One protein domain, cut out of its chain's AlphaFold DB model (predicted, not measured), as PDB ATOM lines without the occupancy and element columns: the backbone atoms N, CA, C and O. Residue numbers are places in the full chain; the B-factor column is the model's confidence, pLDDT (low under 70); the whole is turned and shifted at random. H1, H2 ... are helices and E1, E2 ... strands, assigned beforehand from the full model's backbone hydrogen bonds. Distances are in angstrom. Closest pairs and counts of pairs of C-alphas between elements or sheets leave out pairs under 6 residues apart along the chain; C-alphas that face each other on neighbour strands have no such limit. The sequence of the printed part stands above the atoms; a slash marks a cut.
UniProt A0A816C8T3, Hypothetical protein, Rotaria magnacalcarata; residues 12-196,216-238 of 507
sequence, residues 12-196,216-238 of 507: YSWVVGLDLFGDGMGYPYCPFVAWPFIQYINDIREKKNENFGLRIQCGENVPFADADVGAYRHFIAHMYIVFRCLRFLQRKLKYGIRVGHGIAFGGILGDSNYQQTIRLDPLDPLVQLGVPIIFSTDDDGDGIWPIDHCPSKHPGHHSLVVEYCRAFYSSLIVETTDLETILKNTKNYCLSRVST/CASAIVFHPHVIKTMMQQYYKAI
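What this domain is: This is residues 12 to 196 and 216 to 238 of the 507 residues of the protein "Hypothetical protein" of Rotaria magnacalcarata (UniProt A0A816C8T3). A small twisted sheet of four strands, E1 to E4, has the long helix H2 over one face and H1 beside the E1 and E2 end of that layer; H8 lies near H2, H7 grazes the sheet by E4, and the short H3 and H5 pack together past the end of E3, with H4 beyond. H6 touches no helix and follows a long loop, residues 129 to 159. The printed part has 208 residues, with eight named helices and four named strands in the order E1 H1 E2 H2 E3 H3 H4 H5 H6 H7 E4 H8. The sheet, in the order E1 E2 E3 E4, is mixed, and the class is mixed, helices and strands. The whole is compact, with a radius of gyration of the C-alphas of 17.7 A and spans of 49 by 48 by 33 A.

How they stand to each other: Start at E1, residues 17 to 20, parallel to E2, residues 53 to 58; N 55 and O 18 are 2.8 A apart, within hydrogen-bond range. E2 is parallel to E3, residues 97 to 101, with N 100 and O 56 at 2.8 A. E3 is antiparallel to E4, residues 219 to 221, with N 99 and O 220 at 2.7 A. H1, residues 35 to 47, and H2, residues 70 to 92, are on one face, making two layers, helices on one face of a sheet. E1, H1, E2 and E2, H2, E3 are strand-helix-strand units, parallel neighbour strands with a helix between, both with right-handed crossovers. H2 runs along the strands at a height over the sheet of 10.5 A; its closest C-alpha pair with E3 is Gln 90 and Ile 97, 7.1 A. H3, residues 103 to 109, touches H5, residues 124 to 128, closest at the C-alphas of Gly 106 and Pro 125, 5.4 A. H4, residues 112 to 116, is close to H3 but not clearly touching, the C-alphas of Gly 107 and Tyr 114 being 7.4 A apart. H7, residues 176 to 189, only grazes the sheet; H6, residues 160 to 169, is apart from H7. H8, residues 224 to 238, is close to H2 but not clearly touching, with the C-alphas of Arg 87 and Ile 227 at 7.3 A. Every O i to N i+4 pair is within hydrogen-bond range in H1, H5, H6, H7 and H8; H2 has 18 of 19, H3 2 of 3, and H4 0 of 1, with 1 of 2 O i to N i+3 pairs.

Where its parts are: Find C-alpha 17 at (169.878, 165.454, 163.127), where E1 begins. H2 runs 34.0 A from C-alpha 70 at (197.089, 153.525, 142.255); H1 measures 17.9 A, E2 16.2 A, H7 19.8 A and H8 21.6 A, ending at C-alpha 238, (182.623, 140.816, 140.330).

The domain as a whole: The two C-alphas farthest apart, Asp 68 and Thr 196, are 53.6 A apart. Residues 197 to 215 are not printed, and C-alphas 196 and 216 are 18.7 A apart across the cut. The links E1 to H1, E2 to H2 and H5 to H6 are long. Mean pLDDT of the printed part is 77.3; among the low stretches under 70 are residues 110 to 120 and 216 to 238.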
ATOM      1  N   TYR A  12     165.771 170.120 171.139       82.94
ATOM      2  CA  TYR A  12     165.526 169.020 170.203       82.94
ATOM      3  C   TYR A  12     164.482 169.311 169.122       82.94
ATOM      4  O   TYR A  12     164.411 168.559 168.155       82.94
ATOM      5  N   SER A  13     163.688 170.378 169.248       82.56
ATOM      6  CA  SER A  13     162.805 170.821 168.165       82.56
ATOM      7  C   SER A  13     163.521 171.709 167.144       82.56
ATOM      8  O   SER A  13     162.965 171.945 166.078       82.56
ATOM      9  N   TRP A  14     164.727 172.196 167.459       84.94
ATOM     10  CA  TRP A  14     165.579 172.973 166.550       84.94
ATOM     11  C   TRP A  14     166.618 172.070 165.882       84.94
ATOM     12  O   TRP A  14     166.935 172.241 164.709       84.94
ATOM     13  N   VAL A  15     167.123 171.069 166.608       89.56
ATOM     14  CA  VAL A  15     168.089 170.112 166.062       89.56
ATOM     15  C   VAL A  15     167.376 168.983 165.332       89.56
ATOM     16  O   VAL A  15     166.679 168.165 165.934       89.56
ATOM     17  N   VAL A  16     167.598 168.921 164.021       88.94
ATOM     18  CA  VAL A  16     166.950 167.955 163.125       88.94
ATOM     19  C   VAL A  16     167.794 166.712 162.841       88.94
ATOM     20  O   VAL A  16     167.308 165.795 162.190       88.94
ATOM     21  N   GLY A  17     169.040 166.638 163.310       93.06
ATOM     22  CA  GLY A  17     169.878 165.454 163.127       93.06
ATOM     23  C   GLY A  17     171.353 165.672 163.436       93.06
ATOM     24  O   GLY A  17     171.751 166.735 163.906       93.06
ATOM     25  N   LEU A  18     172.150 164.644 163.144       93.94
ATOM     26  CA  LEU A  18     173.612 164.692 163.162       93.94
ATOM     27  C   LEU A  18     174.162 164.627 161.741       93.94
ATOM     28  O   LEU A  18     173.598 163.937 160.891       93.94
ATOM     29  N   ASP A  19     175.288 165.297 161.521       93.94
ATOM     30  CA  ASP A  19     176.056 165.225 160.284       93.94
ATOM     31  C   ASP A  19     177.491 164.781 160.575       93.94
ATOM     32  O   ASP A  19     178.066 165.165 161.598       93.94
ATOM     33  N   LEU A  20     178.059 163.962 159.696       89.88
ATOM     34  CA  LEU A  20     179.472 163.603 159.709       89.88
ATOM     35  C   LEU A  20     180.142 164.269 158.516       89.88
ATOM     36  O   LEU A  20     179.858 163.903 157.379       89.88
ATOM     37  N   PHE A  21     181.062 165.185 158.797       88.69
ATOM     38  CA  PHE A  21     181.855 165.904 157.806       88.69
ATOM     39  C   PHE A  21     183.348 165.844 158.157       88.69
ATOM     40  O   PHE A  21     183.719 165.555 159.297       88.69
ATOM     41  N   GLY A  22     184.205 166.091 157.167       84.94
ATOM     42  CA  GLY A  22     185.661 166.037 157.290       84.94
ATOM     43  C   GLY A  22     186.324 165.598 155.985       84.94
ATOM     44  O   GLY A  22     185.652 165.429 154.969       84.94
ATOM     45  N   ASP A  23     187.640 165.386 156.017       80.56
ATOM     46  CA  ASP A  23     188.377 164.840 154.873       80.56
ATOM     47  C   ASP A  23     187.981 163.374 154.627       80.56
ATOM     48  O   ASP A  23     188.500 162.442 155.255       80.56
ATOM     49  N   GLY A  24     187.043 163.180 153.697       73.62
ATOM     50  CA  GLY A  24     186.535 161.863 153.334       73.62
ATOM     51  C   GLY A  24     187.607 160.938 152.755       73.62
ATOM     52  O   GLY A  24     187.524 159.725 152.949       73.62
ATOM     53  N   MET A  25     188.630 161.470 152.080       73.25
ATOM     54  CA  MET A  25     189.680 160.654 151.462       73.25
ATOM     55  C   MET A  25     190.631 160.072 152.510       73.25
ATOM     56  O   MET A  25     190.958 158.887 152.445       73.25
ATOM     57  N   GLY A  26     191.044 160.880 153.489       71.44
ATOM     58  CA  GLY A  26     191.955 160.445 154.549       71.44
ATOM     59  C   GLY A  26     191.306 159.543 155.602       71.44
ATOM     60  O   GLY A  26     191.974 158.674 156.165       71.44
ATOM     61  N   TYR A  27     190.008 159.728 155.871       77.75
ATOM     62  CA  TYR A  27     189.327 159.090 157.002       77.75
ATOM     63  C   TYR A  27     187.908 158.624 156.633       77.75
ATOM     64  O   TYR A  27     186.926 159.178 157.123       77.75
ATOM     65  N   PRO A  28     187.755 157.550 155.832       73.44
ATOM     66  CA  PRO A  28     186.444 157.069 155.374       73.44
ATOM     67  C   PRO A  28     185.585 156.426 156.482       73.44
ATOM     68  O   PRO A  28     184.511 155.886 156.214       73.44
ATOM     69  N   TYR A  29     186.059 156.413 157.730       79.06
ATOM     70  CA  TYR A  29     185.394 155.748 158.843       79.06
ATOM     71  C   TYR A  29     184.211 156.569 159.356       79.06
ATOM     72  O   TYR A  29     184.349 157.724 159.746       79.06
ATOM     73  N   CYS A  30     183.043 155.934 159.426       86.38
ATOM     74  CA  CYS A  30     181.829 156.563 159.927       86.38
ATOM     75  C   CYS A  30     181.568 156.155 161.388       86.38
ATOM     76  O   CYS A  30     181.111 155.031 161.610       86.38
ATOM     77  N   PRO A  31     181.792 157.023 162.398       87.50
ATOM     78  CA  PRO A  31     181.557 156.680 163.806       87.50
ATOM     79  C   PRO A  31     180.098 156.321 164.106       87.50
ATOM     80  O   PRO A  31     179.828 155.616 165.076       87.50
ATOM     81  N   PHE A  32     179.153 156.729 163.253       90.25
ATOM     82  CA  PHE A  32     177.740 156.397 163.422       90.25
ATOM     83  C   PHE A  32     177.453 154.893 163.374       90.25
ATOM     84  O   PHE A  32     176.410 154.466 163.865       90.25
ATOM     85  N   VAL A  33     178.360 154.068 162.833       89.44
ATOM     86  CA  VAL A  33     178.212 152.602 162.873       89.44
ATOM     87  C   VAL A  33     178.425 152.017 164.273       89.44
ATOM     88  O   VAL A  33     178.093 150.856 164.505       89.44
ATOM     89  N   ALA A  34     178.968 152.786 165.220       91.38
ATOM     90  CA  ALA A  34     179.132 152.326 166.589       91.38
ATOM     91  C   ALA A  34     177.774 152.239 167.301       91.38
ATOM     92  O   ALA A  34     176.935 153.139 167.216       91.38
ATOM     93  N   TRP A  35     177.569 151.156 168.055       92.25
ATOM     94  CA  TRP A  35     176.306 150.890 168.749       92.25
ATOM     95  C   TRP A  35     175.817 152.038 169.654       92.25
ATOM     96  O   TRP A  35     174.624 152.344 169.588       92.25
ATOM     97  N   PRO A  36     176.685 152.749 170.410       93.62
ATOM     98  CA  PRO A  36     176.250 153.892 171.213       93.62
ATOM     99  C   PRO A  36     175.610 155.020 170.392       93.62
ATOM    100  O   PRO A  36     174.621 155.600 170.830       93.62
ATOM    101  N   PHE A  37     176.112 155.300 169.181       93.38
ATOM    102  CA  PHE A  37     175.502 156.299 168.297       93.38
ATOM    103  C   PHE A  37     174.128 155.846 167.810       93.38
ATOM    104  O   PHE A  37     173.184 156.629 167.808       93.38
ATOM    105  N   ILE A  38     173.986 154.572 167.448       92.62
ATOM    106  CA  ILE A  38     172.701 154.017 167.011       92.62
ATOM    107  C   ILE A  38     171.661 154.086 168.129       92.62
ATOM    108  O   ILE A  38     170.531 154.514 167.887       92.62
ATOM    109  N   GLN A  39     172.040 153.702 169.350       94.25
ATOM    110  CA  GLN A  39     171.171 153.809 170.522       94.25
ATOM    111  C   GLN A  39     170.782 155.259 170.789       94.25
ATOM    112  O   GLN A  39     169.596 155.543 170.921       94.25
ATOM    113  N   TYR A  40     171.757 156.174 170.784       94.44
ATOM    114  CA  TYR A  40     171.509 157.599 170.959       94.44
ATOM    115  C   TYR A  40     170.482 158.122 169.951       94.44
ATOM    116  O   TYR A  40     169.507 158.756 170.344       94.44
ATOM    117  N   ILE A  41     170.651 157.827 168.658       93.06
ATOM    118  CA  ILE A  41     169.734 158.358 167.651       93.06
ATOM    119  C   ILE A  41     168.324 157.772 167.814       93.06
ATOM    120  O   ILE A  41     167.345 158.512 167.721       93.06
ATOM    121  N   ASN A  42     168.197 156.469 168.083       93.56
ATOM    122  CA  ASN A  42     166.891 155.854 168.336       93.56
ATOM    123  C   ASN A  42     166.217 156.459 169.576       93.56
ATOM    124  O   ASN A  42     165.046 156.821 169.509       93.56
ATOM    125  N   ASP A  43     166.969 156.672 170.657       94.75
ATOM    126  CA  ASP A  43     166.469 157.310 171.874       94.75
ATOM    127  C   ASP A  43     165.965 158.733 171.615       94.75
ATOM    128  O   ASP A  43     164.883 159.095 172.082       94.75
ATOM    129  N   ILE A  44     166.711 159.551 170.864       93.88
ATOM    130  CA  ILE A  44     166.268 160.904 170.507       93.88
ATOM    131  C   ILE A  44     165.006 160.848 169.649       93.88
ATOM    132  O   ILE A  44     164.064 161.599 169.914       93.88
ATOM    133  N   ARG A  45     164.941 159.944 168.667       92.75
ATOM    134  CA  ARG A  45     163.766 159.804 167.800       92.75
ATOM    135  C   ARG A  45     162.517 159.385 168.558       92.75
ATOM    136  O   ARG A  45     161.463 159.976 168.353       92.75
ATOM    137  N   GLU A  46     162.638 158.405 169.443       93.00
ATOM    138  CA  GLU A  46     161.513 157.878 170.218       93.00
ATOM    139  C   GLU A  46     161.053 158.847 171.312       93.00
ATOM    140  O   GLU A  46     159.858 158.958 171.579       93.00
ATOM    141  N   LYS A  47     161.985 159.558 171.959       93.56
ATOM    142  CA  LYS A  47     161.692 160.318 173.187       93.56
ATOM    143  C   LYS A  47     161.593 161.829 172.988       93.56
ATOM    144  O   LYS A  47     161.092 162.505 173.889       93.56
ATOM    145  N   LYS A  48     162.149 162.389 171.906       92.12
ATOM    146  CA  LYS A  48     162.350 163.845 171.762       92.12
ATOM    147  C   LYS A  48     161.938 164.408 170.403       92.12
ATOM    148  O   LYS A  48     161.265 165.432 170.378       92.12
ATOM    149  N   ASN A  49     162.355 163.795 169.299       90.38
ATOM    150  CA  ASN A  49     162.113 164.310 167.952       90.38
ATOM    151  C   ASN A  49     162.074 163.167 166.927       90.38
ATOM    152  O   ASN A  49     163.116 162.746 166.429       90.38
ATOM    153  N   GLU A  50     160.874 162.724 166.545       90.06
ATOM    154  CA  GLU A  50     160.666 161.653 165.555       90.06
ATOM    155  C   GLU A  50     161.264 161.944 164.167       90.06
ATOM    156  O   GLU A  50     161.397 161.038 163.346       90.06
ATOM    157  N   ASN A  51     161.640 163.193 163.884       87.06
ATOM    158  CA  ASN A  51     162.262 163.596 162.627       87.06
ATOM    159  C   ASN A  51     163.790 163.708 162.723       87.06
ATOM    160  O   ASN A  51     164.437 163.949 161.710       87.06
ATOM    161  N   PHE A  52     164.377 163.477 163.902       91.62
ATOM    162  CA  PHE A  52     165.821 163.528 164.094       91.62
ATOM    163  C   PHE A  52     166.522 162.500 163.197       91.62
ATOM    164  O   PHE A  52     166.291 161.296 163.323       91.62
ATOM    165  N   GLY A  53     167.337 162.966 162.259       90.56
ATOM    166  CA  GLY A  53     167.945 162.140 161.222       90.56
ATOM    167  C   GLY A  53     169.463 162.067 161.289       90.56
ATOM    168  O   GLY A  53     170.110 162.547 162.221       90.56
ATOM    169  N   LEU A  54     170.021 161.458 160.246       92.88
ATOM    170  CA  LEU A  54     171.453 161.309 160.047       92.88
ATOM    171  C   LEU A  54     171.827 161.776 158.640       92.88
ATOM    172  O   LEU A  54     171.169 161.396 157.663       92.88
ATOM    173  N   ARG A  55     172.887 162.573 158.543       93.62
ATOM    174  CA  ARG A  55     173.560 162.937 157.299       93.62
ATOM    175  C   ARG A  55     175.022 162.484 157.355       93.62
ATOM    176  O   ARG A  55     175.622 162.454 158.424       93.62
ATOM    177  N   ILE A  56     175.552 162.040 156.224       92.25
ATOM    178  CA  ILE A  56     176.954 161.647 156.069       92.25
ATOM    179  C   ILE A  56     177.489 162.349 154.827       92.25
ATOM    180  O   ILE A  56     177.001 162.075 153.732       92.25
ATOM    181  N   GLN A  57     178.483 163.218 154.970       91.69
ATOM    182  CA  GLN A  57     179.250 163.721 153.832       91.69
ATOM    183  C   GLN A  57     180.148 162.597 153.304       91.69
ATOM    184  O   GLN A  57     181.010 162.089 154.023       91.69
ATOM    185  N   CYS A  58     179.934 162.160 152.062       90.12
ATOM    186  CA  CYS A  58     180.804 161.172 151.426       90.12
ATOM    187  C   CYS A  58     180.730 161.224 149.898       90.12
ATOM    188  O   CYS A  58     179.751 161.681 149.311       90.12
ATOM    189  N   GLY A  59     181.777 160.726 149.238       87.69
ATOM    190  CA  GLY A  59     181.814 160.652 147.778       87.69
ATOM    191  C   GLY A  59     181.944 162.001 147.064       87.69
ATOM    192  O   GLY A  59     181.643 162.058 145.881       87.69
ATOM    193  N   GLU A  60     182.354 163.071 147.746       86.56
ATOM    194  CA  GLU A  60     182.541 164.400 147.147       86.56
ATOM    195  C   GLU A  60     183.841 164.493 146.332       86.56
ATOM    196  O   GLU A  60     183.815 164.660 145.118       86.56
ATOM    197  N   ASN A  61     184.981 164.322 147.005       77.06
ATOM    198  CA  ASN A  61     186.323 164.561 146.467       77.06
ATOM    199  C   ASN A  61     187.070 163.259 146.159       77.06
ATOM    200  O   ASN A  61     188.281 163.163 146.353       77.06
ATOM    201  N   VAL A  62     186.346 162.224 145.736       69.12
ATOM    202  CA  VAL A  62     186.944 160.927 145.403       69.12
ATOM    203  C   VAL A  62     187.154 160.914 143.888       69.12
ATOM    204  O   VAL A  62     186.196 160.635 143.163       69.12
ATOM    205  N   PRO A  63     188.352 161.278 143.381       66.75
ATOM    206  CA  PRO A  63     188.578 161.359 141.948       66.75
ATOM    207  C   PRO A  63     188.308 159.991 141.341       66.75
ATOM    208  O   PRO A  63     188.884 158.984 141.765       66.75
ATOM    209  N   PHE A  64     187.409 159.957 140.359       67.50
ATOM    210  CA  PHE A  64     187.261 158.773 139.540       67.50
ATOM    211  C   PHE A  64     188.590 158.577 138.813       67.50
ATOM    212  O   PHE A  64     189.040 159.454 138.078       67.50
ATOM    213  N   ALA A  65     189.259 157.473 139.110       69.12
ATOM    214  CA  ALA A  65     190.583 157.184 138.597       69.12
ATOM    215  C   ALA A  65     190.504 155.934 137.723       69.12
ATOM    216  O   ALA A  65     189.714 155.034 138.011       69.12
ATOM    217  N   ASP A  66     191.311 155.872 136.670       73.12
ATOM    218  CA  ASP A  66     191.358 154.687 135.818       73.12
ATOM    219  C   ASP A  66     191.815 153.457 136.614       73.12
ATOM    220  O   ASP A  66     192.597 153.549 137.564       73.12
ATOM    221  N   ALA A  67     191.309 152.279 136.248       74.06
ATOM    222  CA  ALA A  67     191.528 151.060 137.028       74.06
ATOM    223  C   ALA A  67     193.014 150.664 137.166       74.06
ATOM    224  O   ALA A  67     193.377 149.906 138.072       74.06
ATOM    225  N   ASP A  68     193.873 151.164 136.279       74.38
ATOM    226  CA  ASP A  68     195.311 150.919 136.232       74.38
ATOM    227  C   ASP A  68     196.137 151.865 137.122       74.38
ATOM    228  O   ASP A  68     197.290 151.546 137.431       74.38
ATOM    229  N   VAL A  69     195.569 152.970 137.625       77.50
ATOM    230  CA  VAL A  69     196.284 153.898 138.512       77.50
ATOM    231  C   VAL A  69     196.087 153.574 139.997       77.50
ATOM    232  O   VAL A  69     195.020 153.174 140.462       77.50
ATOM    233  N   GLY A  70     197.128 153.797 140.809       72.31
ATOM    234  CA  GLY A  70     197.089 153.525 142.255       72.31
ATOM    235  C   GLY A  70     195.992 154.289 143.015       72.31
ATOM    236  O   GLY A  70     195.491 153.806 144.034       72.31
ATOM    237  N   ALA A  71     195.566 155.446 142.499       76.06
ATOM    238  CA  ALA A  71     194.462 156.232 143.052       76.06
ATOM    239  C   ALA A  71     193.116 155.483 143.011       76.06
ATOM    240  O   ALA A  71     192.319 155.620 143.938       76.06
ATOM    241  N   TYR A  72     192.892 154.607 142.024       78.06
ATOM    242  CA  TYR A  72     191.653 153.831 141.924       78.06
ATOM    243  C   TYR A  72     191.460 152.872 143.099       78.06
ATOM    244  O   TYR A  72     190.346 152.673 143.577       78.06
ATOM    245  N   ARG A  73     192.550 152.323 143.650       75.69
ATOM    246  CA  ARG A  73     192.469 151.467 144.846       75.69
ATOM    247  C   ARG A  73     191.955 152.235 146.057       75.69
ATOM    248  O   ARG A  73     191.171 151.689 146.825       75.69
ATOM    249  N   HIS A  74     192.370 153.492 146.198       76.06
ATOM    250  CA  HIS A  74     191.901 154.369 147.265       76.06
ATOM    251  C   HIS A  74     190.429 154.734 147.058       76.06
ATOM    252  O   HIS A  74     189.654 154.638 148.006       76.06
ATOM    253  N   PHE A  75     190.024 155.034 145.817       81.56
ATOM    254  CA  PHE A  75     188.619 155.237 145.450       81.56
ATOM    255  C   PHE A  75     187.756 154.025 145.835       81.56
ATOM    256  O   PHE A  75     186.782 154.163 146.573       81.56
ATOM    257  N   ILE A  76     188.135 152.819 145.398       82.19
ATOM    258  CA  ILE A  76     187.367 151.597 145.673       82.19
ATOM    259  C   ILE A  76     187.345 151.275 147.165       82.19
ATOM    260  O   ILE A  76     186.290 150.914 147.681       82.19
ATOM    261  N   ALA A  77     188.465 151.427 147.875       81.44
ATOM    262  CA  ALA A  77     188.510 151.220 149.318       81.44
ATOM    263  C   ALA A  77     187.596 152.210 150.060       81.44
ATOM    264  O   ALA A  77     186.793 151.785 150.892       81.44
ATOM    265  N   HIS A  78     187.662 153.501 149.719       83.62
ATOM    266  CA  HIS A  78     186.797 154.539 150.279       83.62
ATOM    267  C   HIS A  78     185.323 154.199 150.043       83.62
ATOM    268  O   HIS A  78     184.549 154.079 150.994       83.62
ATOM    269  N   MET A  79     184.945 153.966 148.785       85.44
ATOM    270  CA  MET A  79     183.561 153.679 148.425       85.44
ATOM    271  C   MET A  79     183.079 152.380 149.074       85.44
ATOM    272  O   MET A  79     181.978 152.353 149.616       85.44
ATOM    273  N   TYR A  80     183.906 151.330 149.130       84.50
ATOM    274  CA  TYR A  80     183.585 150.092 149.843       84.50
ATOM    275  C   TYR A  80     183.266 150.346 151.322       84.50
ATOM    276  O   TYR A  80     182.230 149.888 151.811       84.50
ATOM    277  N   ILE A  81     184.116 151.093 152.033       84.38
ATOM    278  CA  ILE A  81     183.908 151.424 153.449       84.38
ATOM    279  C   ILE A  81     182.605 152.213 153.617       84.38
ATOM    280  O   ILE A  81     181.746 151.814 154.406       84.38
ATOM    281  N   VAL A  82     182.405 153.261 152.814       87.62
ATOM    282  CA  VAL A  82     181.192 154.089 152.833       87.62
ATOM    283  C   VAL A  82     179.937 153.250 152.577       87.62
ATOM    284  O   VAL A  82     178.981 153.329 153.351       87.62
ATOM    285  N   PHE A  83     179.929 152.378 151.563       86.31
ATOM    286  CA  PHE A  83     178.796 151.484 151.289       86.31
ATOM    287  C   PHE A  83     178.497 150.549 152.450       86.31
ATOM    288  O   PHE A  83     177.330 150.329 152.788       86.31
ATOM    289  N   ARG A  84     179.531 149.974 153.068       85.38
ATOM    290  CA  ARG A  84     179.373 149.090 154.226       85.38
ATOM    291  C   ARG A  84     178.760 149.845 155.400       85.38
ATOM    292  O   ARG A  84     177.834 149.315 156.016       85.38
ATOM    293  N   CYS A  85     179.211 151.070 155.659       88.94
ATOM    294  CA  CYS A  85     178.640 151.949 156.675       88.94
ATOM    295  C   CYS A  85     177.172 152.267 156.379       88.94
ATOM    296  O   CYS A  85     176.318 151.991 157.220       88.94
ATOM    297  N   LEU A  86     176.852 152.749 155.175       88.56
ATOM    298  CA  LEU A  86     175.482 153.086 154.778       88.56
ATOM    299  C   LEU A  86     174.547 151.880 154.877       88.56
ATOM    300  O   LEU A  86     173.477 151.979 155.470       88.56
ATOM    301  N   ARG A  87     174.967 150.710 154.387       86.69
ATOM    302  CA  ARG A  87     174.181 149.471 154.474       86.69
ATOM    303  C   ARG A  87     173.962 149.027 155.917       86.69
ATOM    304  O   ARG A  87     172.882 148.538 156.250       86.69
ATOM    305  N   PHE A  88     174.984 149.128 156.765       89.19
ATOM    306  CA  PHE A  88     174.856 148.788 158.179       89.19
ATOM    307  C   PHE A  88     173.873 149.729 158.874       89.19
ATOM    308  O   PHE A  88     172.918 149.264 159.496       89.19
ATOM    309  N   LEU A  89     174.059 151.036 158.699       89.25
ATOM    310  CA  LEU A  89     173.199 152.063 159.267       89.25
ATOM    311  C   LEU A  89     171.762 151.897 158.791       89.25
ATOM    312  O   LEU A  89     170.875 151.823 159.620       89.25
ATOM    313  N   GLN A  90     171.522 151.701 157.500       88.06
ATOM    314  CA  GLN A  90     170.186 151.488 156.943       88.06
ATOM    315  C   GLN A  90     169.472 150.251 157.528       88.06
ATOM    316  O   GLN A  90     168.251 150.217 157.641       88.06
ATOM    317  N   ARG A  91     170.213 149.200 157.904       88.31
ATOM    318  CA  ARG A  91     169.634 148.013 158.562       88.31
ATOM    319  C   ARG A  91     169.273 148.266 160.021       88.31
ATOM    320  O   ARG A  91     168.389 147.598 160.552       88.31
ATOM    321  N   LYS A  92     170.005 149.156 160.686       91.94
ATOM    322  CA  LYS A  92     169.846 149.442 162.117       91.94
ATOM    323  C   LYS A  92     168.918 150.624 162.380       91.94
ATOM    324  O   LYS A  92     168.182 150.615 163.360       91.94
ATOM    325  N   LEU A  93     168.939 151.603 161.489       85.56
ATOM    326  CA  LEU A  93     168.142 152.812 161.480       85.56
ATOM    327  C   LEU A  93     166.990 152.568 160.507       85.56
ATOM    328  O   LEU A  93     167.190 152.477 159.301       85.56
ATOM    329  N   LYS A  94     165.767 152.418 161.018       83.19
ATOM    330  CA  LYS A  94     164.567 152.135 160.203       83.19
ATOM    331  C   LYS A  94     164.071 153.360 159.407       83.19
ATOM    332  O   LYS A  94     162.884 153.466 159.118       83.19
ATOM    333  N   TYR A  95     164.947 154.314 159.108       84.19
ATOM    334  CA  TYR A  95     164.632 155.584 158.460       84.19
ATOM    335  C   TYR A  95     165.737 155.971 157.465       84.19
ATOM    336  O   TYR A  95     166.803 155.357 157.427       84.19
ATOM    337  N   GLY A  96     165.452 156.962 156.618       82.69
ATOM    338  CA  GLY A  96     166.360 157.389 155.552       82.69
ATOM    339  C   GLY A  96     167.626 158.068 156.079       82.69
ATOM    340  O   GLY A  96     167.568 158.874 157.005       82.69
ATOM    341  N   ILE A  97     168.760 157.763 155.448       88.94
ATOM    342  CA  ILE A  97     170.044 158.431 155.681       88.94
ATOM    343  C   ILE A  97     170.287 159.372 154.510       88.94
ATOM    344  O   ILE A  97     170.131 158.975 153.351       88.94
ATOM    345  N   ARG A  98     170.676 160.608 154.811       91.50
ATOM    346  CA  ARG A  98     171.096 161.565 153.790       91.50
ATOM    347  C   ARG A  98     172.596 161.441 153.568       91.50
ATOM    348  O   ARG A  98     173.359 161.333 154.519       91.50
ATOM    349  N   VAL A  99     173.012 161.463 152.320       91.31
ATOM    350  CA  VAL A  99     174.407 161.485 151.902       91.31
ATOM    351  C   VAL A  99     174.664 162.836 151.287       91.31
ATOM    352  O   VAL A  99     174.014 163.176 150.309       91.31
ATOM    353  N   GLY A 100     175.562 163.627 151.849       92.25
ATOM    354  CA  GLY A 100     175.917 164.864 151.186       92.25
ATOM    355  C   GLY A 100     176.979 164.681 150.104       92.25
ATOM    356  O   GLY A 100     177.808 163.774 150.178       92.25
ATOM    357  N   HIS A 101     176.851 165.500 149.059       91.69
ATOM    358  CA  HIS A 101     177.510 165.409 147.746       91.69
ATOM    359  C   HIS A 101     177.243 164.126 146.962       91.69
ATOM    360  O   HIS A 101     176.605 164.200 145.922       91.69
ATOM    361  N   GLY A 102     177.760 162.976 147.412       89.19
ATOM    362  CA  GLY A 102     177.617 161.659 146.782       89.19
ATOM    363  C   GLY A 102     177.931 161.583 145.279       89.19
ATOM    364  O   GLY A 102     177.408 160.709 144.586       89.19
ATOM    365  N   ILE A 103     178.814 162.443 144.778       86.75
ATOM    366  CA  ILE A 103     179.220 162.514 143.365       86.75
ATOM    367  C   ILE A 103     179.807 161.178 142.882       86.75
ATOM    368  O   ILE A 103     179.428 160.651 141.837       86.75
ATOM    369  N   ALA A 104     180.668 160.559 143.692       86.19
ATOM    370  CA  ALA A 104     181.318 159.287 143.385       86.19
ATOM    371  C   ALA A 104     180.335 158.116 143.195       86.19
ATOM    372  O   ALA A 104     180.675 157.125 142.545       86.19
ATOM    373  N   PHE A 105     179.110 158.209 143.727       85.12
ATOM    374  CA  PHE A 105     178.091 157.182 143.504       85.12
ATOM    375  C   PHE A 105     177.629 157.175 142.050       85.12
ATOM    376  O   PHE A 105     177.390 156.092 141.524       85.12
ATOM    377  N   GLY A 106     177.572 158.338 141.393       80.62
ATOM    378  CA  GLY A 106     177.263 158.449 139.967       80.62
ATOM    379  C   GLY A 106     178.257 157.668 139.108       80.62
ATOM    380  O   GLY A 106     177.842 156.925 138.232       80.62
ATOM    381  N   GLY A 107     179.554 157.720 139.433       75.69
ATOM    382  CA  GLY A 107     180.589 156.961 138.717       75.69
ATOM    383  C   GLY A 107     180.538 155.441 138.927       75.69
ATOM    384  O   GLY A 107     181.008 154.693 138.077       75.69
ATOM    385  N   ILE A 108     179.971 154.966 140.041       76.81
ATOM    386  CA  ILE A 108     179.772 153.524 140.305       76.81
ATOM    387  C   ILE A 108     178.475 153.017 139.675       76.81
ATOM    388  O   ILE A 108     178.374 151.854 139.298       76.81
ATOM    389  N   LEU A 109     177.467 153.883 139.640       74.06
ATOM    390  CA  LEU A 109     176.132 153.583 139.145       74.06
ATOM    391  C   LEU A 109     175.987 153.752 137.641       74.06
ATOM    392  O   LEU A 109     175.147 153.087 137.038       74.06
ATOM    393  N   GLY A 110     176.760 154.671 137.074       67.25
ATOM    394  CA  GLY A 110     176.803 154.936 135.653       67.25
ATOM    395  C   GLY A 110     177.253 153.695 134.905       67.25
ATOM    396  O   GLY A 110     178.155 152.973 135.335       67.25
ATOM    397  N   ASP A 111     176.604 153.446 133.775       58.84
ATOM    398  CA  ASP A 111     177.031 152.405 132.854       58.84
ATOM    399  C   ASP A 111     178.475 152.680 132.400       58.84
ATOM    400  O   ASP A 111     178.908 153.831 132.352       58.84
ATOM    401  N   SER A 112     179.229 151.645 132.042       55.03
ATOM    402  CA  SER A 112     180.649 151.734 131.645       55.03
ATOM    403  C   SER A 112     180.949 152.789 130.557       55.03
ATOM    404  O   SER A 112     182.057 153.322 130.491       55.03
ATOM    405  N   ASN A 113     179.945 153.168 129.760       56.81
ATOM    406  CA  ASN A 113     180.018 154.242 128.763       56.81
ATOM    407  C   ASN A 113     180.085 155.663 129.356       56.81
ATOM    408  O   ASN A 113     180.498 156.592 128.662       56.81
ATOM    409  N   TYR A 114     179.725 155.845 130.629       55.03
ATOM    410  CA  TYR A 114     179.732 157.133 131.328       55.03
ATOM    411  C   TYR A 114     181.135 157.753 131.394       55.03
ATOM    412  O   TYR A 114     181.281 158.969 131.291       55.03
ATOM    413  N   GLN A 115     182.180 156.916 131.452       53.72
ATOM    414  CA  GLN A 115     183.578 157.366 131.436       53.72
ATOM    415  C   GLN A 115     183.959 158.113 130.148       53.72
ATOM    416  O   GLN A 115     184.853 158.954 130.169       53.72
ATOM    417  N   GLN A 116     183.285 157.845 129.022       52.84
ATOM    418  CA  GLN A 116     183.603 158.483 127.740       52.84
ATOM    419  C   GLN A 116     182.889 159.828 127.544       52.84
ATOM    420  O   GLN A 116     183.288 160.632 126.699       52.84
ATOM    421  N   THR A 117     181.872 160.127 128.352       51.66
ATOM    422  CA  THR A 117     181.106 161.376 128.303       51.66
ATOM    423  C   THR A 117     181.446 162.280 129.486       51.66
ATOM    424  O   THR A 117     180.582 162.642 130.273       51.66
ATOM    425  N   ILE A 118     182.698 162.748 129.551       50.72
ATOM    426  CA  ILE A 118     183.218 163.747 130.520       50.72
ATOM    427  C   ILE A 118     182.462 165.107 130.459       50.72
ATOM    428  O   ILE A 118     182.789 166.063 131.153       50.72
ATOM    429  N   ARG A 119     181.424 165.237 129.621       52.03
ATOM    430  CA  ARG A 119     180.616 166.457 129.467       52.03
ATOM    431  C   ARG A 119     179.283 166.446 130.214       52.03
ATOM    432  O   ARG A 119     178.585 167.454 130.144       52.03
ATOM    433  N   LEU A 120     178.910 165.344 130.858       60.56
ATOM    434  CA  LEU A 120     177.643 165.252 131.581       60.56
ATOM    435  C   LEU A 120     177.836 165.595 133.058       60.56
ATOM    436  O   LEU A 120     178.887 165.331 133.640       60.56
ATOM    437  N   ASP A 121     176.812 166.217 133.635       74.62
ATOM    438  CA  ASP A 121     176.735 166.522 135.059       74.62
ATOM    439  C   ASP A 121     176.955 165.227 135.878       74.62
ATOM    440  O   ASP A 121     176.356 164.195 135.542       74.62
ATOM    441  N   PRO A 122     177.800 165.226 136.930       72.00
ATOM    442  CA  PRO A 122     178.029 164.049 137.777       72.00
ATOM    443  C   PRO A 122     176.745 163.456 138.383       72.00
ATOM    444  O   PRO A 122     176.731 162.293 138.790       72.00
ATOM    445  N   LEU A 123     175.670 164.245 138.458       81.00
ATOM    446  CA  LEU A 123     174.380 163.830 138.999       81.00
ATOM    447  C   LEU A 123     173.460 163.171 137.963       81.00
ATOM    448  O   LEU A 123     172.494 162.520 138.361       81.00
ATOM    449  N   ASP A 124     173.746 163.286 136.664       80.94
ATOM    450  CA  ASP A 124     172.888 162.756 135.595       80.94
ATOM    451  C   ASP A 124     172.604 161.242 135.745       80.94
ATOM    452  O   ASP A 124     171.430 160.857 135.751       80.94
ATOM    453  N   PRO A 125     173.593 160.362 136.037       78.69
ATOM    454  CA  PRO A 125     173.315 158.943 136.289       78.69
ATOM    455  C   PRO A 125     172.375 158.708 137.472       78.69
ATOM    456  O   PRO A 125     171.583 157.766 137.474       78.69
ATOM    457  N   LEU A 126     172.459 159.552 138.500       80.38
ATOM    458  CA  LEU A 126     171.621 159.430 139.688       80.38
ATOM    459  C   LEU A 126     170.174 159.804 139.369       80.38
ATOM    460  O   LEU A 126     169.257 159.099 139.791       80.38
ATOM    461  N   VAL A 127     169.971 160.861 138.579       80.50
ATOM    462  CA  VAL A 127     168.645 161.268 138.105       80.50
ATOM    463  C   VAL A 127     168.035 160.196 137.206       80.50
ATOM    464  O   VAL A 127     166.893 159.799 137.435       80.50
ATOM    465  N   GLN A 128     168.802 159.647 136.262       78.94
ATOM    466  CA  GLN A 128     168.340 158.576 135.369       78.94
ATOM    467  C   GLN A 128     167.927 157.306 136.125       78.94
ATOM    468  O   GLN A 128     166.990 156.614 135.729       78.94
ATOM    469  N   LEU A 129     168.584 157.016 137.250       76.56
ATOM    470  CA  LEU A 129     168.236 155.903 138.136       76.56
ATOM    471  C   LEU A 129     167.087 156.219 139.106       76.56
ATOM    472  O   LEU A 129     166.741 155.381 139.943       76.56
ATOM    473  N   GLY A 130     166.498 157.415 139.024       82.88
ATOM    474  CA  GLY A 130     165.430 157.862 139.912       82.88
ATOM    475  C   GLY A 130     165.886 158.008 141.365       82.88
ATOM    476  O   GLY A 130     165.075 157.867 142.284       82.88
ATOM    477  N   VAL A 131     167.181 158.246 141.598       84.06
ATOM    478  CA  VAL A 131     167.705 158.509 142.939       84.06
ATOM    479  C   VAL A 131     167.201 159.883 143.389       84.06
ATOM    480  O   VAL A 131     167.382 160.866 142.672       84.06
ATOM    481  N   PRO A 132     166.579 159.993 144.575       87.75
ATOM    482  CA  PRO A 132     166.168 161.286 145.098       87.75
ATOM    483  C   PRO A 132     167.358 162.226 145.325       87.75
ATOM    484  O   PRO A 132     168.200 161.980 146.194       87.75
ATOM    485  N   ILE A 133     167.386 163.325 144.570       89.88
ATOM    486  CA  ILE A 133     168.371 164.402 144.707       89.88
ATOM    487  C   ILE A 133     167.741 165.672 145.293       89.88
ATOM    488  O   ILE A 133     166.546 165.930 145.114       89.88
ATOM    489  N   ILE A 134     168.562 166.450 146.001       90.75
ATOM    490  CA  ILE A 134     168.246 167.771 146.558       90.75
ATOM    491  C   ILE A 134     169.452 168.673 146.300       90.75
ATOM    492  O   ILE A 134     170.578 168.280 146.605       90.75
ATOM    493  N   PHE A 135     169.213 169.877 145.782       90.31
ATOM    494  CA  PHE A 135     170.263 170.883 145.622       90.31
ATOM    495  C   PHE A 135     170.495 171.666 146.903       90.31
ATOM    496  O   PHE A 135     169.553 171.989 147.631       90.31
ATOM    497  N   SER A 136     171.749 172.031 147.135       89.94
ATOM    498  CA  SER A 136     172.113 173.064 148.085       89.94
ATOM    499  C   SER A 136     173.435 173.740 147.712       89.94
ATOM    500  O   SER A 136     174.178 173.274 146.854       89.94
ATOM    501  N   THR A 137     173.700 174.856 148.378       89.06
ATOM    502  CA  THR A 137     174.855 175.720 148.182       89.06
ATOM    503  C   THR A 137     176.121 175.326 148.938       89.06
ATOM    504  O   THR A 137     177.169 175.898 148.659       89.06
ATOM    505  N   ASP A 138     176.023 174.387 149.880       89.25
ATOM    506  CA  ASP A 138     177.101 173.971 150.788       89.25
ATOM    507  C   ASP A 138     177.634 175.100 151.696       89.25
ATOM    508  O   ASP A 138     177.141 175.247 152.817       89.25
ATOM    509  N   ASP A 139     178.534 175.942 151.180       84.12
ATOM    510  CA  ASP A 139     179.310 176.956 151.917       84.12
ATOM    511  C   ASP A 139     178.990 178.411 151.490       84.12
ATOM    512  O   ASP A 139     179.700 179.357 151.802       84.12
ATOM    513  N   ASP A 140     177.902 178.656 150.761       78.06
ATOM    514  CA  ASP A 140     177.574 180.011 150.267       78.06
ATOM    515  C   ASP A 140     177.381 181.068 151.378       78.06
ATOM    516  O   ASP A 140     177.677 182.244 151.179       78.06
ATOM    517  N   GLY A 141     176.924 180.652 152.565       64.12
ATOM    518  CA  GLY A 141     176.643 181.547 153.695       64.12
ATOM    519  C   GLY A 141     177.798 181.749 154.680       64.12
ATOM    520  O   GLY A 141     177.701 182.607 155.551       64.12
ATOM    521  N   ASP A 142     178.884 180.978 154.586       58.34
ATOM    522  CA  ASP A 142     180.028 181.126 155.498       58.34
ATOM    523  C   ASP A 142     181.104 182.097 154.974       58.34
ATOM    524  O   ASP A 142     182.075 182.400 155.675       58.34
ATOM    525  N   GLY A 143     180.898 182.616 153.758       69.56
ATOM    526  CA  GLY A 143     181.786 183.555 153.083       69.56
ATOM    527  C   GLY A 143     183.042 182.917 152.485       69.56
ATOM    528  O   GLY A 143     183.874 183.649 151.943       69.56
ATOM    529  N   ILE A 144     183.204 181.591 152.557       77.38
ATOM    530  CA  ILE A 144     184.326 180.878 151.938       77.38
ATOM    531  C   ILE A 144     184.104 180.789 150.425       77.38
ATOM    532  O   ILE A 144     185.018 181.100 149.658       77.38
ATOM    533  N   TRP A 145     182.889 180.433 149.994       78.50
ATOM    534  CA  TRP A 145     182.537 180.284 148.576       78.50
ATOM    535  C   TRP A 145     181.219 180.987 148.223       78.50
ATOM    536  O   TRP A 145     180.265 180.327 147.803       78.50
ATOM    537  N   PRO A 146     181.145 182.324 148.362       82.62
ATOM    538  CA  PRO A 146     179.910 183.048 148.109       82.62
ATOM    539  C   PRO A 146     179.487 182.924 146.637       82.62
ATOM    540  O   PRO A 146     180.259 183.141 145.695       82.62
ATOM    541  N   ILE A 147     178.224 182.573 146.429       82.75
ATOM    542  CA  ILE A 147     177.561 182.436 145.137       82.75
ATOM    543  C   ILE A 147     176.849 183.756 144.828       82.75
ATOM    544  O   ILE A 147     175.619 183.880 144.798       82.75
ATOM    545  N   ASP A 148     177.674 184.761 144.551       82.81
ATOM    546  CA  ASP A 148     177.237 186.147 144.376       82.81
ATOM    547  C   ASP A 148     176.544 186.412 143.041       82.81
ATOM    548  O   ASP A 148     175.915 187.455 142.859       82.81
ATOM    549  N   HIS A 149     176.671 185.510 142.071       84.38
ATOM    550  CA  HIS A 149     176.065 185.699 140.762       84.38
ATOM    551  C   HIS A 149     175.778 184.383 140.047       84.38
ATOM    552  O   HIS A 149     176.549 183.423 140.074       84.38
ATOM    553  N   CYS A 150     174.667 184.374 139.315       87.62
ATOM    554  CA  CYS A 150     174.345 183.303 138.388       87.62
ATOM    555  C   CYS A 150     175.301 183.316 137.178       87.62
ATOM    556  O   CYS A 150     175.459 184.369 136.551       87.62
ATOM    557  N   PRO A 151     175.861 182.162 136.756       79.44
ATOM    558  CA  PRO A 151     176.676 182.058 135.540       79.44
ATOM    559  C   PRO A 151     175.961 182.563 134.277       79.44
ATOM    560  O   PRO A 151     176.585 183.133 133.384       79.44
ATOM    561  N   SER A 152     174.634 182.420 134.231       83.00
ATOM    562  CA  SER A 152     173.778 182.910 133.142       83.00
ATOM    563  C   SER A 152     173.495 184.416 133.208       83.00
ATOM    564  O   SER A 152     172.752 184.933 132.378       83.00
ATOM    565  N   LYS A 153     174.083 185.138 134.175       88.31
ATOM    566  CA  LYS A 153     173.923 186.585 134.398       88.31
ATOM    567  C   LYS A 153     172.479 187.029 134.660       88.31
ATOM    568  O   LYS A 153     172.141 188.188 134.428       88.31
ATOM    569  N   HIS A 154     171.630 186.127 135.151       85.19
ATOM    570  CA  HIS A 154     170.284 186.487 135.587       85.19
ATOM    571  C   HIS A 154     170.367 187.425 136.807       85.19
ATOM    572  O   HIS A 154     171.025 187.075 137.794       85.19
ATOM    573  N   PRO A 155     169.745 188.614 136.761       85.94
ATOM    574  CA  PRO A 155     169.796 189.563 137.867       85.94
ATOM    575  C   PRO A 155     169.047 189.023 139.094       85.94
ATOM    576  O   PRO A 155     167.950 188.481 138.973       85.94
ATOM    577  N   GLY A 156     169.636 189.188 140.281       83.62
ATOM    578  CA  GLY A 156     169.039 188.780 141.560       83.62
ATOM    579  C   GLY A 156     169.149 187.288 141.885       83.62
ATOM    580  O   GLY A 156     168.700 186.867 142.945       83.62
ATOM    581  N   HIS A 157     169.736 186.481 141.000       86.31
ATOM    582  CA  HIS A 157     169.980 185.070 141.273       86.31
ATOM    583  C   HIS A 157     171.267 184.918 142.090       86.31
ATOM    584  O   HIS A 157     172.367 185.084 141.555       86.31
ATOM    585  N   HIS A 158     171.098 184.558 143.359       86.75
ATOM    586  CA  HIS A 158     172.159 184.307 144.335       86.75
ATOM    587  C   HIS A 158     171.901 182.969 145.038       86.75
ATOM    588  O   HIS A 158     170.774 182.454 144.991       86.75
ATOM    589  N   SER A 159     172.912 182.418 145.710       89.75
ATOM    590  CA  SER A 159     172.731 181.274 146.608       89.75
ATOM    591  C   SER A 159     172.068 180.065 145.920       89.75
ATOM    592  O   SER A 159     172.391 179.718 144.782       89.75
ATOM    593  N   LEU A 160     171.095 179.429 146.579       90.44
ATOM    594  CA  LEU A 160     170.409 178.222 146.118       90.44
ATOM    595  C   LEU A 160     169.789 178.376 144.725       90.44
ATOM    596  O   LEU A 160     169.760 177.424 143.949       90.44
ATOM    597  N   VAL A 161     169.313 179.575 144.378       89.00
ATOM    598  CA  VAL A 161     168.720 179.844 143.058       89.00
ATOM    599  C   VAL A 161     169.747 179.618 141.947       89.00
ATOM    600  O   VAL A 161     169.397 179.149 140.862       89.00
ATOM    601  N   VAL A 162     171.022 179.904 142.210       90.62
ATOM    602  CA  VAL A 162     172.103 179.672 141.250       90.62
ATOM    603  C   VAL A 162     172.338 178.182 141.024       90.62
ATOM    604  O   VAL A 162     172.551 177.804 139.875       90.62
ATOM    605  N   GLU A 163     172.212 177.334 142.046       91.12
ATOM    606  CA  GLU A 163     172.315 175.874 141.890       91.12
ATOM    607  C   GLU A 163     171.215 175.317 140.983       91.12
ATOM    608  O   GLU A 163     171.493 174.577 140.040       91.12
ATOM    609  N   TYR A 164     169.970 175.770 141.156       91.69
ATOM    610  CA  TYR A 164     168.894 175.414 140.225       91.69
ATOM    611  C   TYR A 164     169.169 175.925 138.806       91.69
ATOM    612  O   TYR A 164     168.925 175.215 137.834       91.69
ATOM    613  N   CYS A 165     169.720 177.134 138.655       90.12
ATOM    614  CA  CYS A 165     170.103 177.645 137.337       90.12
ATOM    615  C   CYS A 165     171.207 176.811 136.683       90.12
ATOM    616  O   CYS A 165     171.155 176.589 135.474       90.12
ATOM    617  N   ARG A 166     172.192 176.351 137.465       89.19
ATOM    618  CA  ARG A 166     173.240 175.435 137.001       89.19
ATOM    619  C   ARG A 166     172.623 174.122 136.530       89.19
ATOM    620  O   ARG A 166     172.942 173.705 135.425       89.19
ATOM    621  N   ALA A 167     171.675 173.564 137.282       90.50
ATOM    622  CA  ALA A 167     170.972 172.337 136.917       90.50
ATOM    623  C   ALA A 167     170.130 172.471 135.631       90.50
ATOM    624  O   ALA A 167     170.124 171.571 134.793       90.50
ATOM    625  N   PHE A 168     169.455 173.606 135.417       89.44
ATOM    626  CA  PHE A 168     168.793 173.884 134.133       89.44
ATOM    627  C   PHE A 168     169.805 174.008 132.988       89.44
ATOM    628  O   PHE A 168     169.594 173.478 131.898       89.44
ATOM    629  N   TYR A 169     170.922 174.700 133.222       87.06
ATOM    630  CA  TYR A 169     171.949 174.914 132.204       87.06
ATOM    631  C   TYR A 169     172.683 173.621 131.819       87.06
ATOM    632  O   TYR A 169     172.976 173.413 130.642       87.06
ATOM    633  N   SER A 170     172.939 172.733 132.784       84.38
ATOM    634  CA  SER A 170     173.543 171.415 132.557       84.38
ATOM    635  C   SER A 170     172.567 170.393 131.973       84.38
ATOM    636  O   SER A 170     172.975 169.276 131.672       84.38
ATOM    637  N   SER A 171     171.305 170.780 131.735       88.88
ATOM    638  CA  SER A 171     170.223 169.884 131.299       88.88
ATOM    639  C   SER A 171     169.920 168.760 132.298       88.88
ATOM    640  O   SER A 171     169.356 167.742 131.915       88.88
ATOM    641  N   LEU A 172     170.269 168.949 133.574       87.00
ATOM    642  CA  LEU A 172     169.887 168.051 134.664       87.00
ATOM    643  C   LEU A 172     168.397 168.201 135.010       87.00
ATOM    644  O   LEU A 172     167.741 167.237 135.391       87.00
ATOM    645  N   ILE A 173     167.863 169.417 134.861       90.00
ATOM    646  CA  ILE A 173     166.425 169.698 134.872       90.00
ATOM    647  C   ILE A 173     166.030 170.060 133.443       90.00
ATOM    648  O   ILE A 173     166.420 171.118 132.941       90.00
ATOM    649  N   VAL A 174     165.265 169.188 132.788       89.81
ATOM    650  CA  VAL A 174     164.830 169.381 131.398       89.81
ATOM    651  C   VAL A 174     163.375 169.824 131.356       89.81
ATOM    652  O   VAL A 174     163.017 170.733 130.605       89.81
ATOM    653  N   GLU A 175     162.533 169.204 132.179       91.06
ATOM    654  CA  GLU A 175     161.097 169.443 132.221       91.06
ATOM    655  C   GLU A 175     160.640 169.937 133.600       91.06
ATOM    656  O   GLU A 175     161.287 169.737 134.630       91.06
ATOM    657  N   THR A 176     159.471 170.584 133.647       89.06
ATOM    658  CA  THR A 176     158.864 171.045 134.907       89.06
ATOM    659  C   THR A 176     158.647 169.897 135.897       89.06
ATOM    660  O   THR A 176     158.767 170.089 137.103       89.06
ATOM    661  N   THR A 177     158.377 168.692 135.394       89.88
ATOM    662  CA  THR A 177     158.222 167.456 136.175       89.88
ATOM    663  C   THR A 177     159.500 167.050 136.912       89.88
ATOM    664  O   THR A 177     159.412 166.518 138.023       89.88
ATOM    665  N   ASP A 178     160.681 167.337 136.357       87.38
ATOM    666  CA  ASP A 178     161.967 167.096 137.022       87.38
ATOM    667  C   ASP A 178     162.105 168.031 138.228       87.38
ATOM    668  O   ASP A 178     162.357 167.585 139.349       87.38
ATOM    669  N   LEU A 179     161.833 169.327 138.026       90.31
ATOM    670  CA  LEU A 179     161.840 170.322 139.099       90.31
ATOM    671  C   LEU A 179     160.829 169.964 140.197       90.31
ATOM    672  O   LEU A 179     161.168 169.977 141.378       90.31
ATOM    673  N   GLU A 180     159.599 169.605 139.827       88.62
ATOM    674  CA  GLU A 180     158.566 169.165 140.770       88.62
ATOM    675  C   GLU A 180     159.019 167.946 141.579       88.62
ATOM    676  O   GLU A 180     158.798 167.887 142.791       88.62
ATOM    677  N   THR A 181     159.697 166.993 140.937       88.06
ATOM    678  CA  THR A 181     160.247 165.804 141.594       88.06
ATOM    679  C   THR A 181     161.336 166.178 142.596       88.06
ATOM    680  O   THR A 181     161.300 165.710 143.735       88.06
ATOM    681  N   ILE A 182     162.259 167.067 142.231       86.50
ATOM    682  CA  ILE A 182     163.342 167.537 143.108       86.50
ATOM    683  C   ILE A 182     162.785 168.328 144.299       86.50
ATOM    684  O   ILE A 182     163.175 168.089 145.444       86.50
ATOM    685  N   LEU A 183     161.805 169.206 144.079       86.44
ATOM    686  CA  LEU A 183     161.138 169.949 145.153       86.44
ATOM    687  C   LEU A 183     160.339 169.019 146.076       86.44
ATOM    688  O   LEU A 183     160.366 169.167 147.301       86.44
ATOM    689  N   LYS A 184     159.668 168.007 145.515       87.31
ATOM    690  CA  LYS A 184     158.974 166.972 146.288       87.31
ATOM    691  C   LYS A 184     159.955 166.138 147.112       87.31
ATOM    692  O   LYS A 184     159.670 165.862 148.275       87.31
ATOM    693  N   ASN A 185     161.108 165.775 146.556       83.38
ATOM    694  CA  ASN A 185     162.177 165.094 147.284       83.38
ATOM    695  C   ASN A 185     162.704 165.971 148.421       83.38
ATOM    696  O   ASN A 185     162.765 165.513 149.559       83.38
ATOM    697  N   THR A 186     162.969 167.248 148.153       83.00
ATOM    698  CA  THR A 186     163.373 168.229 149.171       83.00
ATOM    699  C   THR A 186     162.372 168.248 150.323       83.00
ATOM    700  O   THR A 186     162.744 168.050 151.474       83.00
ATOM    701  N   LYS A 187     161.074 168.351 150.028       80.81
ATOM    702  CA  LYS A 187     160.022 168.304 151.051       80.81
ATOM    703  C   LYS A 187     159.990 166.979 151.821       80.81
ATOM    704  O   LYS A 187     159.801 166.982 153.034       80.81
ATOM    705  N   ASN A 188     160.133 165.852 151.130       79.06
ATOM    706  CA  ASN A 188     160.002 164.524 151.731       79.06
ATOM    707  C   ASN A 188     161.201 164.131 152.595       79.06
ATOM    708  O   ASN A 188     161.041 163.332 153.519       79.06
ATOM    709  N   TYR A 189     162.381 164.669 152.290       73.62
ATOM    710  CA  TYR A 189     163.629 164.286 152.936       73.62
ATOM    711  C   TYR A 189     164.317 165.429 153.697       73.62
ATOM    712  O   TYR A 189     165.360 165.213 154.319       73.62
ATOM    713  N   CYS A 190     163.748 166.634 153.725       70.56
ATOM    714  CA  CYS A 190     164.108 167.627 154.730       70.56
ATOM    715  C   CYS A 190     163.664 167.143 156.115       70.56
ATOM    716  O   CYS A 190     162.506 166.798 156.341       70.56
ATOM    717  N   LEU A 191     164.613 167.119 157.054       55.84
ATOM    718  CA  LEU A 191     164.422 166.585 158.407       55.84
ATOM    719  C   LEU A 191     163.516 167.471 159.290       55.84
ATOM    720  O   LEU A 191     163.170 167.088 160.402       55.84
ATOM    721  N   SER A 192     163.092 168.642 158.811       51.06
ATOM    722  CA  SER A 192     162.124 169.491 159.502       51.06
ATOM    723  C   SER A 192     160.705 169.252 158.969       51.06
ATOM    724  O   SER A 192     160.297 169.837 157.968       51.06
ATOM    725  N   ARG A 193     159.903 168.457 159.685       47.88
ATOM    726  CA  ARG A 193     158.429 168.520 159.610       47.88
ATOM    727  C   ARG A 193     157.866 169.445 160.688       47.88
ATOM    728  O   ARG A 193     156.863 169.128 161.324       47.88
ATOM    729  N   VAL A 194     158.538 170.562 160.963       43.88
ATOM    730  CA  VAL A 194     157.979 171.547 161.891       43.88
ATOM    731  C   VAL A 194     156.694 172.059 161.248       43.88
ATOM    732  O   VAL A 194     156.735 172.630 160.158       43.88
ATOM    733  N   SER A 195     155.551 171.787 161.886       40.56
ATOM    734  CA  SER A 195     154.284 172.405 161.507       40.56
ATOM    735  C   SER A 195     154.516 173.913 161.441       40.56
ATOM    736  O   SER A 195     154.902 174.538 162.430       40.56
ATOM    737  N   THR A 196     154.278 174.501 160.273       40.59
ATOM    738  CA  THR A 196     154.376 175.944 160.026       40.59
ATOM    739  C   THR A 196     153.348 176.766 160.817       40.59
ATOM    740  O   THR A 196     153.217 177.965 160.585       40.59
ATOM    741  N   CYS A 216     172.582 175.291 154.783       28.91
ATOM    742  CA  CYS A 216     171.994 174.115 154.155       28.91
ATOM    743  C   CYS A 216     172.968 173.555 153.128       28.91
ATOM    744  O   CYS A 216     173.312 174.244 152.173       28.91
ATOM    745  N   ALA A 217     173.347 172.290 153.309       28.31
ATOM    746  CA  ALA A 217     174.360 171.583 152.531       28.31
ATOM    747  C   ALA A 217     173.748 170.458 151.649       28.31
ATOM    748  O   ALA A 217     172.676 169.923 151.961       28.31
ATOM    749  N   SER A 218     174.374 170.169 150.496       29.34
ATOM    750  CA  SER A 218     173.787 169.361 149.409       29.34
ATOM    751  C   SER A 218     173.614 167.924 149.866       29.34
ATOM    752  O   SER A 218     174.542 167.365 150.444       29.34
ATOM    753  N   ALA A 219     172.441 167.315 149.662       30.81
ATOM    754  CA  ALA A 219     172.107 166.004 150.224       30.81
ATOM    755  C   ALA A 219     171.359 165.099 149.227       30.81
ATOM    756  O   ALA A 219     170.181 165.289 148.949       30.81
ATOM    757  N   ILE A 220     172.024 164.053 148.750       30.83
ATOM    758  CA  ILE A 220     171.429 162.898 148.071       30.83
ATOM    759  C   ILE A 220     170.793 161.984 149.115       30.83
ATOM    760  O   ILE A 220     171.370 161.728 150.169       30.83
ATOM    761  N   VAL A 221     169.609 161.441 148.843       33.66
ATOM    762  CA  VAL A 221     168.959 160.508 149.773       33.66
ATOM    763  C   VAL A 221     168.800 159.147 149.125       33.66
ATOM    764  O   VAL A 221     168.028 158.967 148.189       33.66
ATOM    765  N   PHE A 222     169.520 158.154 149.649       32.25
ATOM    766  CA  PHE A 222     169.463 156.798 149.117       32.25
ATOM    767  C   PHE A 222     168.267 156.029 149.688       32.25
ATOM    768  O   PHE A 222     168.225 155.680 150.869       32.25
ATOM    769  N   HIS A 223     167.303 155.705 148.825       37.03
ATOM    770  CA  HIS A 223     166.227 154.779 149.165       37.03
ATOM    771  C   HIS A 223     166.779 153.345 149.347       37.03
ATOM    772  O   HIS A 223     167.658 152.931 148.585       37.03
ATOM    773  N   PRO A 224     166.242 152.526 150.276       36.72
ATOM    774  CA  PRO A 224     166.664 151.140 150.489       36.72
ATOM    775  C   PRO A 224     166.799 150.265 149.242       36.72
ATOM    776  O   PRO A 224     167.688 149.415 149.159       36.72
ATOM    777  N   HIS A 225     165.904 150.473 148.279       37.44
ATOM    778  CA  HIS A 225     165.907 149.758 147.008       37.44
ATOM    779  C   HIS A 225     167.109 150.137 146.132       37.44
ATOM    780  O   HIS A 225     167.725 149.252 145.553       37.44
ATOM    781  N   VAL A 226     167.501 151.417 146.115       37.91
ATOM    782  CA  VAL A 226     168.662 151.901 145.354       37.91
ATOM    783  C   VAL A 226     169.924 151.224 145.877       37.91
ATOM    784  O   VAL A 226     170.611 150.575 145.101       37.91
ATOM    785  N   ILE A 227     170.166 151.239 147.194       37.88
ATOM    786  CA  ILE A 227     171.336 150.581 147.816       37.88
ATOM    787  C   ILE A 227     171.385 149.081 147.474       37.88
ATOM    788  O   ILE A 227     172.457 148.531 147.213       37.88
ATOM    789  N   LYS A 228     170.231 148.403 147.444       43.16
ATOM    790  CA  LYS A 228     170.143 146.999 147.024       43.16
ATOM    791  C   LYS A 228     170.562 146.822 145.559       43.16
ATOM    792  O   LYS A 228     171.370 145.936 145.288       43.16
ATOM    793  N   THR A 229     170.065 147.660 144.653       43.34
ATOM    794  CA  THR A 229     170.423 147.647 143.226       43.34
ATOM    795  C   THR A 229     171.908 147.937 143.014       43.34
ATOM    796  O   THR A 229     172.570 147.195 142.293       43.34
ATOM    797  N   MET A 230     172.470 148.928 143.721       43.88
ATOM    798  CA  MET A 230     173.911 149.221 143.709       43.88
ATOM    799  C   MET A 230     174.738 147.985 144.068       43.88
ATOM    800  O   MET A 230     175.731 147.670 143.419       43.88
ATOM    801  N   MET A 231     174.303 147.253 145.096       46.81
ATOM    802  CA  MET A 231     174.989 146.042 145.531       46.81
ATOM    803  C   MET A 231     174.876 144.913 144.518       46.81
ATOM    804  O   MET A 231     175.852 144.204 144.301       46.81
ATOM    805  N   GLN A 232     173.717 144.747 143.888       51.69
ATOM    806  CA  GLN A 232     173.539 143.743 142.844       51.69
ATOM    807  C   GLN A 232     174.434 144.023 141.633       51.69
ATOM    808  O   GLN A 232     175.064 143.091 141.150       51.69
ATOM    809  N   GLN A 233     174.558 145.283 141.203       47.38
ATOM    810  CA  GLN A 233     175.462 145.661 140.109       47.38
ATOM    811  C   GLN A 233     176.933 145.458 140.483       47.38
ATOM    812  O   GLN A 233     177.695 144.901 139.700       47.38
ATOM    813  N   TYR A 234     177.319 145.809 141.711       48.25
ATOM    814  CA  TYR A 234     178.669 145.553 142.214       48.25
ATOM    815  C   TYR A 234     179.016 144.053 142.234       48.25
ATOM    816  O   TYR A 234     180.082 143.664 141.765       48.25
ATOM    817  N   TYR A 235     178.120 143.192 142.737       52.19
ATOM    818  CA  TYR A 235     178.347 141.740 142.726       52.19
ATOM    819  C   TYR A 235     178.335 141.162 141.312       52.19
ATOM    820  O   TYR A 235     179.180 140.333 141.000       52.19
ATOM    821  N   LYS A 236     177.444 141.648 140.443       54.91
ATOM    822  CA  LYS A 236     177.415 141.269 139.031       54.91
ATOM    823  C   LYS A 236     178.743 141.594 138.338       54.91
ATOM    824  O   LYS A 236     179.290 140.718 137.685       54.91
ATOM    825  N   ALA A 237     179.309 142.782 138.553       46.75
ATOM    826  CA  ALA A 237     180.615 143.156 138.001       46.75
ATOM    827  C   ALA A 237     181.758 142.254 138.514       46.75
ATOM    828  O   ALA A 237     182.683 141.926 137.769       46.75
ATOM    829  N   ILE A 238     181.687 141.807 139.774       49.97
ATOM    830  CA  ILE A 238     182.623 140.816 140.330       49.97
ATOM    831  C   ILE A 238     182.449 139.450 139.652       49.97
ATOM    832  O   ILE A 238     183.443 138.811 139.306       49.97
TER     833      ILE A 238